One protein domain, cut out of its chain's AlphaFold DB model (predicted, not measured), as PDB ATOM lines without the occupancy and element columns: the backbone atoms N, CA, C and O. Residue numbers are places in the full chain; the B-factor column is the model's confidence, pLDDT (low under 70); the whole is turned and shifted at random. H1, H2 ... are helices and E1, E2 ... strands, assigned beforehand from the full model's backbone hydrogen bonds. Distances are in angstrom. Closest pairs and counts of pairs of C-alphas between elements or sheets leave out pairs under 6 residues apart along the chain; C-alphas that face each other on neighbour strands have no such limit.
ATOM      1  N   ASP A   5      16.962   8.516  39.696       97.44
ATOM      2  CA  ASP A   5      15.906   8.180  40.639       97.44
ATOM      3  C   ASP A   5      14.699   7.625  39.878       97.44
ATOM      4  O   ASP A   5      14.307   8.147  38.833       97.44
ATOM      5  N   TRP A   6      14.106   6.567  40.418       97.81
ATOM      6  CA  TRP A   6      12.945   5.878  39.866       97.81
ATOM      7  C   TRP A   6      11.863   5.814  40.932       97.81
ATOM      8  O   TRP A   6      12.103   5.281  42.016       97.81
ATOM      9  N   ARG A   7      10.672   6.334  40.634       96.81
ATOM     10  CA  ARG A   7       9.487   6.116  41.475       96.81
ATOM     11  C   ARG A   7       9.066   4.666  41.370       96.81
ATOM     12  O   ARG A   7       9.112   4.114  40.278       96.81
ATOM     13  N   VAL A   8       8.628   4.090  42.477       96.19
ATOM     14  CA  VAL A   8       8.070   2.740  42.535       96.19
ATOM     15  C   VAL A   8       6.575   2.872  42.769       96.19
ATOM     16  O   VAL A   8       6.155   3.481  43.756       96.19
ATOM     17  N   LEU A   9       5.781   2.324  41.855       95.31
ATOM     18  CA  LEU A   9       4.327   2.377  41.912       95.31
ATOM     19  C   LEU A   9       3.757   0.968  41.917       95.31
ATOM     20  O   LEU A   9       4.192   0.132  41.138       95.31
ATOM     21  N   VAL A  10       2.764   0.725  42.760       93.88
ATOM     22  CA  VAL A  10       2.036  -0.548  42.814       93.88
ATOM     23  C   VAL A  10       0.617  -0.325  42.327       93.88
ATOM     24  O   VAL A  10      -0.010   0.665  42.709       93.88
ATOM     25  N   VAL A  11       0.094  -1.235  41.509       89.25
ATOM     26  CA  VAL A  11      -1.289  -1.152  41.029       89.25
ATOM     27  C   VAL A  11      -2.214  -1.864  42.018       89.25
ATOM     28  O   VAL A  11      -2.182  -3.084  42.140       89.25
ATOM     29  N   ARG A  12      -3.059  -1.100  42.718       87.62
ATOM     30  CA  ARG A  12      -4.060  -1.607  43.674       87.62
ATOM     31  C   ARG A  12      -5.442  -1.149  43.269       87.62
ATOM     32  O   ARG A  12      -5.647   0.046  43.078       87.62
ATOM     33  N   ASP A  13      -6.375  -2.084  43.122       86.50
ATOM     34  CA  ASP A  13      -7.755  -1.785  42.717       86.50
ATOM     35  C   ASP A  13      -7.830  -0.907  41.444       86.50
ATOM     36  O   ASP A  13      -8.676  -0.024  41.314       86.50
ATOM     37  N   GLY A  14      -6.898  -1.121  40.502       86.38
ATOM     38  CA  GLY A  14      -6.782  -0.351  39.256       86.38
ATOM     39  C   GLY A  14      -6.132   1.035  39.392       86.38
ATOM     40  O   GLY A  14      -6.090   1.782  38.417       86.38
ATOM     41  N   VAL A  15      -5.613   1.389  40.570       89.38
ATOM     42  CA  VAL A  15      -4.966   2.678  40.851       89.38
ATOM     43  C   VAL A  15      -3.476   2.475  41.109       89.38
ATOM     44  O   VAL A  15      -3.085   1.669  41.950       89.38
ATOM     45  N   ALA A  16      -2.634   3.248  40.420       91.06
ATOM     46  CA  ALA A  16      -1.202   3.297  40.699       91.06
ATOM     47  C   ALA A  16      -0.935   4.097  41.986       91.06
ATOM     48  O   ALA A  16      -1.232   5.291  42.070       91.06
ATOM     49  N   VAL A  17      -0.361   3.438  42.989       91.56
ATOM     50  CA  VAL A  17      -0.007   4.013  44.289       91.56
ATOM     51  C   VAL A  17       1.508   4.150  44.373       91.56
ATOM     52  O   VAL A  17       2.217   3.153  44.286       91.56
ATOM     53  N   ASP A  18       2.005   5.372  44.567       93.69
ATOM     54  CA  ASP A  18       3.428   5.626  44.822       93.69
ATOM     55  C   ASP A  18       3.809   5.109  46.216       93.69
ATOM     56  O   ASP A  18       3.200   5.485  47.224       93.69
ATOM     57  N   ILE A  19       4.813   4.234  46.260       92.94
ATOM     58  CA  ILE A  19       5.286   3.596  47.490       92.94
ATOM     59  C   ILE A  19       6.703   4.033  47.887       92.94
ATOM     60  O   ILE A  19       7.210   3.613  48.933       92.94
ATOM     61  N   GLY A  20       7.345   4.880  47.078       93.88
ATOM     62  CA  GLY A  20       8.701   5.362  47.292       93.88
ATOM     63  C   GLY A  20       9.536   5.420  46.015       93.88
ATOM     64  O   GLY A  20       9.030   5.488  44.898       93.88
ATOM     65  N   LYS A  21      10.860   5.402  46.187       95.69
ATOM     66  CA  LYS A  21      11.819   5.442  45.077       95.69
ATOM     67  C   LYS A  21      13.035   4.548  45.291       95.69
ATOM     68  O   LYS A  21      13.324   4.153  46.425       95.69
ATOM     69  N   VAL A  22      13.750   4.269  44.208       96.06
ATOM     70  CA  VAL A  22      15.087   3.652  44.180       96.06
ATOM     71  C   VAL A  22      16.004   4.450  43.256       96.06
ATOM     72  O   VAL A  22      15.517   5.211  42.423       96.06
ATOM     73  N   SER A  23      17.316   4.290  43.402       96.69
ATOM     74  CA  SER A  23      18.305   4.991  42.578       96.69
ATOM     75  C   SER A  23      19.139   3.962  41.831       96.69
ATOM     76  O   SER A  23      19.943   3.268  42.443       96.69
ATOM     77  N   GLU A  24      18.931   3.853  40.523       97.00
ATOM     78  CA  GLU A  24      19.556   2.833  39.679       97.00
ATOM     79  C   GLU A  24      19.864   3.381  38.285       97.00
ATOM     80  O   GLU A  24      19.406   4.458  37.891       97.00
ATOM     81  N   THR A  25      20.697   2.671  37.536       96.50
ATOM     82  CA  THR A  25      21.233   3.139  36.250       96.50
ATOM     83  C   THR A  25      20.285   2.892  35.073       96.50
ATOM     84  O   THR A  25      20.288   3.673  34.117       96.50
ATOM     85  N   ASP A  26      19.452   1.855  35.156       96.06
ATOM     86  CA  ASP A  26      18.442   1.482  34.166       96.06
ATOM     87  C   ASP A  26      17.187   0.875  34.820       96.06
ATOM     88  O   ASP A  26      17.133   0.643  36.031       96.06
ATOM     89  N   GLU A  27      16.149   0.672  34.009       96.75
ATOM     90  CA  GLU A  27      14.845   0.187  34.464       96.75
ATOM     91  C   GLU A  27      14.895  -1.251  35.022       96.75
ATOM     92  O   GLU A  27      14.359  -1.463  36.112       96.75
ATOM     93  N   PRO A  28      15.549  -2.243  34.374       97.31
ATOM     94  CA  PRO A  28      15.683  -3.581  34.951       97.31
ATOM     95  C   PRO A  28      16.330  -3.583  36.341       97.31
ATOM     96  O   PRO A  28      15.827  -4.252  37.248       97.31
ATOM     97  N   LEU A  29      17.404  -2.811  36.539       97.06
ATOM     98  CA  LEU A  29      18.042  -2.682  37.848       97.06
ATOM     99  C   LEU A  29      17.128  -1.978  38.853       97.06
ATOM    100  O   LEU A  29      17.008  -2.447  39.985       97.06
ATOM    101  N   ALA A  30      16.409  -0.932  38.438       97.19
ATOM    102  CA  ALA A  30      15.409  -0.273  39.277       97.19
ATOM    103  C   ALA A  30      14.302  -1.239  39.727       97.19
ATOM    104  O   ALA A  30      13.923  -1.224  40.899       97.19
ATOM    105  N   ARG A  31      13.818  -2.126  38.847       96.56
ATOM    106  CA  ARG A  31      12.833  -3.162  39.212       96.56
ATOM    107  C   ARG A  31      13.399  -4.144  40.239       96.56
ATOM    108  O   ARG A  31      12.731  -4.438  41.230       96.56
ATOM    109  N   CYS A  32      14.636  -4.604  40.055       96.25
ATOM    110  CA  CYS A  32      15.312  -5.475  41.021       96.25
ATOM    111  C   CYS A  32      15.497  -4.790  42.385       96.25
ATOM    112  O   CYS A  32      15.167  -5.368  43.421       96.25
ATOM    113  N   ALA A  33      15.978  -3.545  42.396       96.00
ATOM    114  CA  ALA A  33      16.158  -2.761  43.613       96.00
ATOM    115  C   ALA A  33      14.823  -2.479  44.321       96.00
ATOM    116  O   ALA A  33      14.755  -2.508  45.551       96.00
ATOM    117  N   ALA A  34      13.751  -2.239  43.559       95.81
ATOM    118  CA  ALA A  34      12.407  -2.048  44.091       95.81
ATOM    119  C   ALA A  34      11.896  -3.311  44.794       95.81
ATOM    120  O   ALA A  34      11.446  -3.213  45.934       95.81
ATOM    121  N   LEU A  35      12.035  -4.492  44.180       93.69
ATOM    122  CA  LEU A  35      11.677  -5.766  44.817       93.69
ATOM    123  C   LEU A  35      12.513  -6.039  46.066       93.69
ATOM    124  O   LEU A  35      11.968  -6.424  47.091       93.69
ATOM    125  N   TRP A  36      13.820  -5.785  46.021       91.62
ATOM    126  CA  TRP A  36      14.678  -5.973  47.191       91.62
ATOM    127  C   TRP A  36      14.299  -5.049  48.361       91.62
ATOM    128  O   TRP A  36      14.392  -5.436  49.524       91.62
ATOM    129  N   ARG A  37      13.878  -3.814  48.064       91.38
ATOM    130  CA  ARG A  37      13.582  -2.792  49.077       91.38
ATOM    131  C   ARG A  37      12.150  -2.842  49.606       91.38
ATOM    132  O   ARG A  37      11.934  -2.559  50.785       91.38
ATOM    133  N   TYR A  38      11.188  -3.106  48.728       91.62
ATOM    134  CA  TYR A  38       9.756  -2.997  49.006       91.62
ATOM    135  C   TYR A  38       9.012  -4.329  48.881       91.62
ATOM    136  O   TYR A  38       7.889  -4.424  49.371       91.62
ATOM    137  N   GLY A  39       9.604  -5.343  48.249       90.81
ATOM    138  CA  GLY A  39       9.026  -6.681  48.178       90.81
ATOM    139  C   GLY A  39       8.862  -7.285  49.566       90.81
ATOM    140  O   GLY A  39       9.697  -7.075  50.446       90.81
ATOM    141  N   VAL A  40       7.770  -8.016  49.760       85.44
ATOM    142  CA  VAL A  40       7.575  -8.862  50.939       85.44
ATOM    143  C   VAL A  40       7.475 -10.317  50.533       85.44
ATOM    144  O   VAL A  40       6.822 -10.644  49.543       85.44
ATOM    145  N   SER A  41       8.104 -11.189  51.318       72.81
ATOM    146  CA  SER A  41       7.925 -12.631  51.156       72.81
ATOM    147  C   SER A  41       6.665 -13.118  51.877       72.81
ATOM    148  O   SER A  41       6.159 -12.464  52.797       72.81
ATOM    149  N   GLU A  42       6.153 -14.287  51.487       66.81
ATOM    150  CA  GLU A  42       4.987 -14.916  52.128       66.81
ATOM    151  C   GLU A  42       5.207 -15.153  53.638       66.81
ATOM    152  O   GLU A  42       4.283 -15.030  54.454       66.81
ATOM    153  N   GLU A  43       6.453 -15.399  54.049       62.31
ATOM    154  CA  GLU A  43       6.830 -15.552  55.453       62.31
ATOM    155  C   GLU A  43       6.706 -14.233  56.237       62.31
ATOM    156  O   GLU A  43       6.197 -14.224  57.359       62.31
ATOM    157  N   GLU A  44       7.104 -13.097  55.656       63.22
ATOM    158  CA  GLU A  44       7.012 -11.781  56.311       63.22
ATOM    159  C   GLU A  44       5.567 -11.286  56.468       63.22
ATOM    160  O   GLU A  44       5.255 -10.542  57.408       63.22
ATOM    161  N   ILE A  45       4.675 -11.711  55.567       64.81
ATOM    162  CA  ILE A  45       3.232 -11.459  55.652       64.81
ATOM    163  C   ILE A  45       2.652 -12.154  56.891       64.81
ATOM    164  O   ILE A  45       1.872 -11.551  57.633       64.81
ATOM    165  N   THR A  46       3.096 -13.384  57.158       59.88
ATOM    166  CA  THR A  46       2.612 -14.226  58.263       59.88
ATOM    167  C   THR A  46       3.034 -13.695  59.638       59.88
ATOM    168  O   THR A  46       2.281 -13.793  60.605       59.88
ATOM    169  N   VAL A  47       4.212 -13.067  59.737       61.78
ATOM    170  CA  VAL A  47       4.768 -12.563  61.012       61.78
ATOM    171  C   VAL A  47       4.186 -11.196  61.418       61.78
ATOM    172  O   VAL A  47       4.458 -10.692  62.506       61.78
ATOM    173  N   GLY A  48       3.339 -10.575  60.586       56.50
ATOM    174  CA  GLY A  48       2.618  -9.353  60.966       56.50
ATOM    175  C   GLY A  48       3.530  -8.152  61.238       56.50
ATOM    176  O   GLY A  48       3.146  -7.235  61.968       56.50
ATOM    177  N   VAL A  49       4.740  -8.125  60.663       54.09
ATOM    178  CA  VAL A  49       5.675  -7.009  60.839       54.09
ATOM    179  C   VAL A  49       5.033  -5.755  60.248       54.09
ATOM    180  O   VAL A  49       4.876  -5.637  59.033       54.09
ATOM    181  N   ALA A  50       4.646  -4.818  61.108       49.75
ATOM    182  CA  ALA A  50       3.958  -3.583  60.757       49.75
ATOM    183  C   ALA A  50       4.913  -2.554  60.121       49.75
ATOM    184  O   ALA A  50       5.148  -1.479  60.669       49.75
ATOM    185  N   ARG A  51       5.471  -2.840  58.937       54.50
ATOM    186  CA  ARG A  51       5.874  -1.738  58.048       54.50
ATOM    187  C   ARG A  51       4.600  -1.193  57.414       54.50
ATOM    188  O   ARG A  51       3.712  -1.974  57.075       54.50
ATOM    189  N   ARG A  52       4.470   0.139  57.337       57.34
ATOM    190  CA  ARG A  52       3.252   0.826  56.868       57.34
ATOM    191  C   ARG A  52       2.730   0.124  55.611       57.34
ATOM    192  O   ARG A  52       3.447   0.081  54.618       57.34
ATOM    193  N   ARG A  53       1.499  -0.405  55.662       55.06
ATOM    194  CA  ARG A  53       0.850  -1.192  54.588       55.06
ATOM    195  C   ARG A  53       0.881  -0.522  53.200       55.06
ATOM    196  O   ARG A  53       0.678  -1.193  52.202       55.06
ATOM    197  N   GLY A  54       1.168   0.778  53.127       60.59
ATOM    198  CA  GLY A  54       1.329   1.512  51.875       60.59
ATOM    199  C   GLY A  54       2.689   1.373  51.180       60.59
ATOM    200  O   GLY A  54       2.766   1.762  50.031       60.59
ATOM    201  N   ALA A  55       3.737   0.837  51.814       77.00
ATOM    202  CA  ALA A  55       5.107   0.857  51.275       77.00
ATOM    203  C   ALA A  55       5.653  -0.539  50.908       77.00
ATOM    204  O   ALA A  55       6.792  -0.860  51.250       77.00
ATOM    205  N   ARG A  56       4.819  -1.405  50.321       87.12
ATOM    206  CA  ARG A  56       5.162  -2.804  50.012       87.12
ATOM    207  C   ARG A  56       4.686  -3.221  48.627       87.12
ATOM    208  O   ARG A  56       3.674  -2.685  48.183       87.12
ATOM    209  N   ILE A  57       5.395  -4.181  48.038       91.25
ATOM    210  CA  ILE A  57       5.027  -4.942  46.839       91.25
ATOM    211  C   ILE A  57       4.741  -6.375  47.304       91.25
ATOM    212  O   ILE A  57       5.647  -7.046  47.807       91.25
ATOM    213  N   TYR A  58       3.492  -6.818  47.205       88.75
ATOM    214  CA  TYR A  58       3.103  -8.195  47.515       88.75
ATOM    215  C   TYR A  58       3.388  -9.136  46.325       88.75
ATOM    216  O   TYR A  58       3.456  -8.664  45.192       88.75
ATOM    217  N   PRO A  59       3.574 -10.456  46.546       87.00
ATOM    218  CA  PRO A  59       3.918 -11.400  45.473       87.00
ATOM    219  C   PRO A  59       2.904 -11.471  44.320       87.00
ATOM    220  O   PRO A  59       3.268 -11.833  43.205       87.00
ATOM    221  N   ASP A  60       1.640 -11.151  44.597       86.75
ATOM    222  CA  ASP A  60       0.520 -11.135  43.656       86.75
ATOM    223  C   ASP A  60       0.262  -9.757  43.022       86.75
ATOM    224  O   ASP A  60      -0.584  -9.635  42.136       86.75
ATOM    225  N   GLU A  61       0.988  -8.721  43.448       88.44
ATOM    226  CA  GLU A  61       0.857  -7.372  42.906       88.44
ATOM    227  C   GLU A  61       1.770  -7.150  41.700       88.44
ATOM    228  O   GLU A  61       2.940  -7.543  41.691       88.44
ATOM    229  N   ASP A  62       1.253  -6.420  40.712       91.00
ATOM    230  CA  ASP A  62       2.096  -5.829  39.679       91.00
ATOM    231  C   ASP A  62       2.590  -4.440  40.110       91.00
ATOM    232  O   ASP A  62       1.926  -3.705  40.858       91.00
ATOM    233  N   PHE A  63       3.776  -4.077  39.630       94.69
ATOM    234  CA  PHE A  63       4.411  -2.807  39.948       94.69
ATOM    235  C   PHE A  63       5.201  -2.237  38.768       94.69
ATOM    236  O   PHE A  63       5.776  -2.939  37.926       94.69
ATOM    237  N   GLU A  64       5.282  -0.914  38.762       95.94
ATOM    238  CA  GLU A  64       5.994  -0.119  37.778       95.94
ATOM    239  C   GLU A  64       7.144   0.636  38.437       95.94
ATOM    240  O   GLU A  64       7.089   1.014  39.614       95.94
ATOM    241  N   VAL A  65       8.188   0.900  37.649       96.50
ATOM    242  CA  VAL A  65       9.212   1.878  38.004       96.50
ATOM    243  C   VAL A  65       9.265   2.956  36.931       96.50
ATOM    244  O   VAL A  65       9.410   2.658  35.751       96.50
ATOM    245  N   LEU A  66       9.124   4.216  37.335       96.81
ATOM    246  CA  LEU A  66       9.092   5.349  36.409       96.81
ATOM    247  C   LEU A  66      10.267   6.285  36.692       96.81
ATOM    248  O   LEU A  66      10.421   6.707  37.845       96.81
ATOM    249  N   PRO A  67      11.074   6.654  35.681       95.88
ATOM    250  CA  PRO A  67      12.186   7.567  35.885       95.88
ATOM    251  C   PRO A  67      11.664   8.923  36.366       95.88
ATOM    252  O   PRO A  67      10.640   9.426  35.895       95.88
ATOM    253  N   MET A  68      12.364   9.507  37.331       91.94
ATOM    254  CA  MET A  68      12.103  10.866  37.784       91.94
ATOM    255  C   MET A  68      12.798  11.869  36.854       91.94
ATOM    256  O   MET A  68      13.901  11.577  36.379       91.94
TER     257      MET A  68
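This is residues 5 to 68 of the 69 residues of an uncharacterized protein of Diaphorobacter sp. LR2014-1 (UniProt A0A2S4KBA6). What is the shape? A twisted three-stranded sheet and helix H1 over one face make two layers, with small H2 away from the sheet. What builds it? The 64 printed residues include E1, E2, H1, H2 and E3, in that order: a mixed class, with antiparallel sheet E2 E1 E3. It is compact, radius of gyration of the C-alphas 11.6 A, spanning 34 by 23 by 18 A.

How do strands pair? E1, residues 5 to 12, and E2, residues 15 to 24, form an antiparallel hairpin, with N 8 and O 20 within hydrogen-bond range at 2.8 A. E2 bends by 64 degrees at residue 20. E3, residues 63 to 67, is antiparallel to E1, with N 9 and O 64 within range at 2.9 A. Where are the helices? H1, residues 27 to 38, is on the sheet, its closest C-alphas to E3 being Arg 31 and Val 65, 6.3 A apart. H2, residues 42 to 46, is not on it; in both helices every O i to N i+4 pair is within hydrogen-bond range. E2, H1 H2, E3 form a split strand-helix-strand unit, two same-way strands with E1 between, its crossover right-handed.

Where does E1 begin? At C-alpha 5, (15.906, 8.180, 40.639); E1 is 22.4 A long, E2 24.6 A and H1 15.7 A. Where does E3 end? At C-alpha 67, (12.186, 7.567, 35.885).

How large is it? The two farthest C-alphas, Val 47 and Met 68, are 33.8 A apart. What is uncertain? The printed part has no cut; the link H2 to E3 is long, 16 residues, and pLDDT is under 70 at residues 42 to 54.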